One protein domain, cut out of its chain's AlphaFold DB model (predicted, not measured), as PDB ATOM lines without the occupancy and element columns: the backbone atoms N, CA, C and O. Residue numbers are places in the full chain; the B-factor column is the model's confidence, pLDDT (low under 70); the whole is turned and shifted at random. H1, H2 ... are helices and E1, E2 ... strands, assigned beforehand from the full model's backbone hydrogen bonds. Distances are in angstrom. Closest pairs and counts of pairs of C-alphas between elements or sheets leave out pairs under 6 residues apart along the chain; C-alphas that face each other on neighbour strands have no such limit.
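AT A GLANCE: This is residues 184 to 232 of the 232 residues of the protein "Endo-beta-N-acetylglucosaminidase" of Streptococcus pneumoniae (UniProt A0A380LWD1). Look first for a small two-stranded hairpin, E1 and E2, towards one end of a long, thin model, and for a single helix, H1, at the other end. Between them a long link with no named element first loops back past the hairpin and then runs out to H1; residues 216 to 222 and 224 to 232 stick out free. The printed part has 49 residues, with two named strands and one named helix in the order E1, E2, H1; the sheet, E1 - E2, is antiparallel. The class is mixed, helices and strands, with under half of the residues in named elements. The whole is extended, a rod spanning 51 by 21 by 16 A, with a radius of gyration of the C-alphas of 17.2 A.

HOW THE PARTS SIT: Start at E1, residues 184 to 187, and go on to E2, residues 194 to 197: they form an antiparallel hairpin, their directions 161 degrees apart. The C-alphas of Ser 187 and Glu 194 face each other at 4.4 A. Look there for N 186 and O 195, 2.9 A apart, and N 197 and O 184, 2.8 A apart, both within hydrogen-bond range. H1, residues 217 to 229, is apart from E1; in H1 every O i to N i+4 pair is within hydrogen-bond range.

IN THESE COORDINATES: Find C-alpha 184 at (-50.704, 13.457, 50.216); from there E1 runs 10.2 A to C-alpha 187. E2 runs 10.0 A from C-alpha 194 to C-alpha 197. H1 begins at C-alpha 217, (-47.209, 44.512, 39.562), and runs 18.4 A to C-alpha 229, (-33.025, 52.679, 48.053).

THE WHOLE: The two C-alphas farthest apart, those of Lys 202 and Lys 232, are 52.7 A apart. The printed part has no cut; E1 to E2 is a short link of 6 residues, and E2 to H1 a long one of 19. The mean pLDDT of the printed part is 78.9, and residues 212 to 215 and residue 232 are under 70.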
ATOM      1  N   ALA A 184     -50.514  13.175  51.633       85.81
ATOM      2  CA  ALA A 184     -50.704  13.457  50.216       85.81
ATOM      3  C   ALA A 184     -49.675  14.505  49.781       85.81
ATOM      4  O   ALA A 184     -49.579  15.555  50.418       85.81
ATOM      5  N   VAL A 185     -48.934  14.248  48.704       86.19
ATOM      6  CA  VAL A 185     -47.898  15.164  48.207       86.19
ATOM      7  C   VAL A 185     -48.291  15.687  46.834       86.19
ATOM      8  O   VAL A 185     -48.602  14.912  45.931       86.19
ATOM      9  N   PHE A 186     -48.262  17.007  46.680       84.12
ATOM     10  CA  PHE A 186     -48.495  17.703  45.419       84.12
ATOM     11  C   PHE A 186     -47.242  18.493  45.054       84.12
ATOM     12  O   PHE A 186     -46.797  19.327  45.837       84.12
ATOM     13  N   SER A 187     -46.682  18.249  43.872       82.88
ATOM     14  CA  SER A 187     -45.423  18.855  43.429       82.88
ATOM     15  C   SER A 187     -45.615  19.769  42.219       82.88
ATOM     16  O   SER A 187     -46.261  19.377  41.244       82.88
ATOM     17  N   ASP A 188     -44.986  20.943  42.238       82.62
ATOM     18  CA  ASP A 188     -44.792  21.782  41.052       82.62
ATOM     19  C   ASP A 188     -43.551  21.307  40.282       82.62
ATOM     20  O   ASP A 188     -42.415  21.490  40.723       82.62
ATOM     21  N   SER A 189     -43.755  20.726  39.098       80.31
ATOM     22  CA  SER A 189     -42.671  20.188  38.266       80.31
ATOM     23  C   SER A 189     -41.695  21.245  37.738       80.31
ATOM     24  O   SER A 189     -40.590  20.894  37.331       80.31
ATOM     25  N   LYS A 190     -42.068  22.532  37.735       80.56
ATOM     26  CA  LYS A 190     -41.212  23.624  37.245       80.56
ATOM     27  C   LYS A 190     -40.304  24.187  38.328       80.56
ATOM     28  O   LYS A 190     -39.236  24.705  38.012       80.56
ATOM     29  N   THR A 191     -40.743  24.145  39.584       79.88
ATOM     30  CA  THR A 191     -40.034  24.779  40.705       79.88
ATOM     31  C   THR A 191     -39.494  23.784  41.723       79.88
ATOM     32  O   THR A 191     -38.633  24.155  42.516       79.88
ATOM     33  N   GLY A 192     -39.972  22.538  41.701       81.19
ATOM     34  CA  GLY A 192     -39.630  21.514  42.686       81.19
ATOM     35  C   GLY A 192     -40.274  21.738  44.056       81.19
ATOM     36  O   GLY A 192     -39.915  21.053  45.008       81.19
ATOM     37  N   VAL A 193     -41.200  22.695  44.186       83.62
ATOM     38  CA  VAL A 193     -41.922  22.939  45.440       83.62
ATOM     39  C   VAL A 193     -42.947  21.833  45.663       83.62
ATOM     40  O   VAL A 193     -43.759  21.542  44.783       83.62
ATOM     41  N   GLU A 194     -42.942  21.261  46.864       87.44
ATOM     42  CA  GLU A 194     -43.907  20.257  47.300       87.44
ATOM     43  C   GLU A 194     -44.827  20.810  48.389       87.44
ATOM     44  O   GLU A 194     -44.394  21.499  49.312       87.44
ATOM     45  N   VAL A 195     -46.108  20.458  48.307       86.00
ATOM     46  CA  VAL A 195     -47.114  20.727  49.333       86.00
ATOM     47  C   VAL A 195     -47.600  19.395  49.880       86.00
ATOM     48  O   VAL A 195     -48.068  18.535  49.132       86.00
ATOM     49  N   HIS A 196     -47.485  19.233  51.195       87.31
ATOM     50  CA  HIS A 196     -47.803  18.004  51.908       87.31
ATOM     51  C   HIS A 196     -49.075  18.208  52.729       87.31
ATOM     52  O   HIS A 196     -49.152  19.131  53.538       87.31
ATOM     53  N   PHE A 197     -50.060  17.332  52.556       84.88
ATOM     54  CA  PHE A 197     -51.288  17.332  53.345       84.88
ATOM     55  C   PHE A 197     -51.356  16.098  54.226       84.88
ATOM     56  O   PHE A 197     -51.141  14.976  53.769       84.88
ATOM     57  N   SER A 198     -51.702  16.299  55.496       81.75
ATOM     58  CA  SER A 198     -51.924  15.185  56.411       81.75
ATOM     59  C   SER A 198     -53.040  14.278  55.893       81.75
ATOM     60  O   SER A 198     -54.104  14.747  55.494       81.75
ATOM     61  N   ASN A 199     -52.842  12.963  55.983       77.31
ATOM     62  CA  ASN A 199     -53.895  11.992  55.677       77.31
ATOM     63  C   ASN A 199     -55.054  11.996  56.697       77.31
ATOM     64  O   ASN A 199     -56.040  11.298  56.478       77.31
ATOM     65  N   LYS A 200     -54.938  12.773  57.787       75.38
ATOM     66  CA  LYS A 200     -55.997  13.014  58.780       75.38
ATOM     67  C   LYS A 200     -56.969  14.112  58.350       75.38
ATOM     68  O   LYS A 200     -58.003  14.289  58.993       75.38
ATOM     69  N   GLU A 201     -56.629  14.867  57.306       81.44
ATOM     70  CA  GLU A 201     -57.516  15.886  56.758       81.44
ATOM     71  C   GLU A 201     -58.780  15.211  56.219       81.44
ATOM     72  O   GLU A 201     -58.705  14.309  55.384       81.44
ATOM     73  N   LYS A 202     -59.945  15.631  56.723       80.06
ATOM     74  CA  LYS A 202     -61.238  15.036  56.348       80.06
ATOM     75  C   LYS A 202     -61.731  15.557  55.003       80.06
ATOM     76  O   LYS A 202     -62.519  14.894  54.330       80.06
ATOM     77  N   THR A 203     -61.280  16.747  54.620       84.19
ATOM     78  CA  THR A 203     -61.631  17.364  53.346       84.19
ATOM     79  C   THR A 203     -60.881  16.663  52.224       84.19
ATOM     80  O   THR A 203     -59.655  16.623  52.233       84.19
ATOM     81  N   VAL A 204     -61.596  16.112  51.244       84.12
ATOM     82  CA  VAL A 204     -60.981  15.481  50.067       84.12
ATOM     83  C   VAL A 204     -60.283  16.549  49.220       84.12
ATOM     84  O   VAL A 204     -60.933  17.466  48.718       84.12
ATOM     85  N   ILE A 205     -58.977  16.410  49.011       82.12
ATOM     86  CA  ILE A 205     -58.171  17.345  48.222       82.12
ATOM     87  C   ILE A 205     -58.038  16.796  46.802       82.12
ATOM     88  O   ILE A 205     -57.399  15.773  46.564       82.12
ATOM     89  N   LYS A 206     -58.649  17.480  45.831       77.00
ATOM     90  CA  LYS A 206     -58.588  17.129  44.404       77.00
ATOM     91  C   LYS A 206     -58.275  18.360  43.566       77.00
ATOM     92  O   LYS A 206     -58.761  19.447  43.855       77.00
ATOM     93  N   GLY A 207     -57.494  18.173  42.503       70.25
ATOM     94  CA  GLY A 207     -57.263  19.209  41.491       70.25
ATOM     95  C   GLY A 207     -56.444  20.416  41.960       70.25
ATOM     96  O   GLY A 207     -56.471  21.448  41.293       70.25
ATOM     97  N   LEU A 208     -55.720  20.303  43.079       76.12
ATOM     98  CA  LEU A 208     -54.830  21.363  43.541       76.12
ATOM     99  C   LEU A 208     -53.694  21.565  42.529       76.12
ATOM    100  O   LEU A 208     -52.944  20.633  42.235       76.12
ATOM    101  N   LYS A 209     -53.562  22.790  42.014       74.06
ATOM    102  CA  LYS A 209     -52.411  23.215  41.214       74.06
ATOM    103  C   LYS A 209     -51.442  23.974  42.106       74.06
ATOM    104  O   LYS A 209     -51.806  25.003  42.669       74.06
ATOM    105  N   VAL A 210     -50.224  23.458  42.228       73.94
ATOM    106  CA  VAL A 210     -49.119  24.158  42.883       73.94
ATOM    107  C   VAL A 210     -48.357  24.891  41.789       73.94
ATOM    108  O   VAL A 210     -47.798  24.262  40.896       73.94
ATOM    109  N   GLU A 211     -48.385  26.219  41.829       71.62
ATOM    110  CA  GLU A 211     -47.607  27.076  40.939       71.62
ATOM    111  C   GLU A 211     -47.016  28.221  41.759       71.62
ATOM    112  O   GLU A 211     -47.624  28.710  42.718       71.62
ATOM    113  N   ARG A 212     -45.828  28.688  41.371       66.75
ATOM    114  CA  ARG A 212     -45.261  29.905  41.951       66.75
ATOM    115  C   ARG A 212     -46.166  31.092  41.631       66.75
ATOM    116  O   ARG A 212     -46.304  31.472  40.469       66.75
ATOM    117  N   VAL A 213     -46.708  31.724  42.671       66.56
ATOM    118  CA  VAL A 213     -47.406  33.005  42.536       66.56
ATOM    119  C   VAL A 213     -46.425  34.009  41.935       66.56
ATOM    120  O   VAL A 213     -45.369  34.295  42.508       66.56
ATOM    121  N   GLN A 214     -46.731  34.504  40.735       64.31
ATOM    122  CA  GLN A 214     -45.976  35.612  40.168       64.31
ATOM    123  C   GLN A 214     -46.250  36.846  41.022       64.31
ATOM    124  O   GLN A 214     -47.409  37.172  41.259       64.31
ATOM    125  N   ALA A 215     -45.189  37.530  41.460       68.12
ATOM    126  CA  ALA A 215     -45.327  38.794  42.172       68.12
ATOM    127  C   ALA A 215     -46.240  39.736  41.375       68.12
ATOM    128  O   ALA A 215     -46.057  39.910  40.158       68.12
ATOM    129  N   SER A 216     -47.219  40.314  42.064       70.94
ATOM    130  CA  SER A 216     -48.105  41.325  41.496       70.94
ATOM    131  C   SER A 216     -47.290  42.517  40.978       70.94
ATOM    132  O   SER A 216     -46.132  42.719  41.357       70.94
ATOM    133  N   ALA A 217     -47.874  43.313  40.079       75.31
ATOM    134  CA  ALA A 217     -47.209  44.512  39.562       75.31
ATOM    135  C   ALA A 217     -46.778  45.460  40.702       75.31
ATOM    136  O   ALA A 217     -45.662  45.981  40.678       75.31
ATOM    137  N   GLU A 218     -47.608  45.584  41.740       77.38
ATOM    138  CA  GLU A 218     -47.345  46.377  42.944       77.38
ATOM    139  C   GLU A 218     -46.180  45.831  43.783       77.38
ATOM    140  O   GLU A 218     -45.308  46.589  44.210       77.38
ATOM    141  N   GLU A 219     -46.110  44.515  43.988       76.31
ATOM    142  CA  GLU A 219     -45.006  43.882  44.722       76.31
ATOM    143  C   GLU A 219     -43.690  43.977  43.949       76.31
ATOM    144  O   GLU A 219     -42.648  44.255  44.544       76.31
ATOM    145  N   LYS A 220     -43.727  43.810  42.620       79.50
ATOM    146  CA  LYS A 220     -42.554  44.012  41.756       79.50
ATOM    147  C   LYS A 220     -42.054  45.451  41.835       79.50
ATOM    148  O   LYS A 220     -40.851  45.658  41.967       79.50
ATOM    149  N   LYS A 221     -42.964  46.431  41.796       82.69
ATOM    150  CA  LYS A 221     -42.639  47.857  41.931       82.69
ATOM    151  C   LYS A 221     -42.034  48.165  43.301       82.69
ATOM    152  O   LYS A 221     -40.981  48.788  43.372       82.69
ATOM    153  N   THR A 222     -42.634  47.643  44.368       82.06
ATOM    154  CA  THR A 222     -42.155  47.833  45.746       82.06
ATOM    155  C   THR A 222     -40.779  47.192  45.958       82.06
ATOM    156  O   THR A 222     -39.926  47.751  46.648       82.06
ATOM    157  N   LEU A 223     -40.526  46.030  45.348       79.38
ATOM    158  CA  LEU A 223     -39.213  45.388  45.376       79.38
ATOM    159  C   LEU A 223     -38.168  46.220  44.618       79.38
ATOM    160  O   LEU A 223     -37.067  46.414  45.128       79.38
ATOM    161  N   LEU A 224     -38.526  46.756  43.445       83.25
ATOM    162  CA  LEU A 224     -37.651  47.630  42.660       83.25
ATOM    163  C   LEU A 224     -37.284  48.906  43.434       83.25
ATOM    164  O   LEU A 224     -36.117  49.283  43.485       83.25
ATOM    165  N   GLU A 225     -38.269  49.542  44.073       86.62
ATOM    166  CA  GLU A 225     -38.081  50.747  44.888       86.62
ATOM    167  C   GLU A 225     -37.185  50.478  46.103       86.62
ATOM    168  O   GLU A 225     -36.267  51.255  46.375       86.62
ATOM    169  N   LYS A 226     -37.376  49.342  46.790       84.00
ATOM    170  CA  LYS A 226     -36.496  48.915  47.889       84.00
ATOM    171  C   LYS A 226     -35.062  48.664  47.421       84.00
ATOM    172  O   LYS A 226     -34.135  49.115  48.088       84.00
ATOM    173  N   MET A 227     -34.872  48.002  46.278       83.44
ATOM    174  CA  MET A 227     -33.539  47.761  45.708       83.44
ATOM    175  C   MET A 227     -32.830  49.069  45.328       83.44
ATOM    176  O   MET A 227     -31.640  49.226  45.599       83.44
ATOM    177  N   LEU A 228     -33.562  50.030  44.754       86.69
ATOM    178  CA  LEU A 228     -33.028  51.356  44.432       86.69
ATOM    179  C   LEU A 228     -32.648  52.165  45.680       86.69
ATOM    180  O   LEU A 228     -31.682  52.922  45.628       86.69
ATOM    181  N   MET A 229     -33.381  52.022  46.790       82.81
ATOM    182  CA  MET A 229     -33.025  52.679  48.053       82.81
ATOM    183  C   MET A 229     -31.800  52.056  48.725       82.81
ATOM    184  O   MET A 229     -31.035  52.787  49.335       82.81
ATOM    185  N   SER A 230     -31.577  50.747  48.591       74.75
ATOM    186  CA  SER A 230     -30.394  50.075  49.154       74.75
ATOM    187  C   SER A 230     -29.085  50.324  48.391       74.75
ATOM    188  O   SER A 230     -28.028  49.891  48.838       74.75
ATOM    189  N   LEU A 231     -29.156  50.981  47.230       71.81
ATOM    190  CA  LEU A 231     -28.005  51.355  46.397       71.81
ATOM    191  C   LEU A 231     -27.584  52.827  46.579       71.81
ATOM    192  O   LEU A 231     -26.691  53.290  45.871       71.81
ATOM    193  N   LYS A 232     -28.236  53.559  47.489       59.97
ATOM    194  CA  LYS A 232     -27.885  54.925  47.899       59.97
ATOM    195  C   LYS A 232     -27.270  54.911  49.289       59.97
ATOM    196  O   LYS A 232     -26.354  55.731  49.502       59.97
TER     197      LYS A 232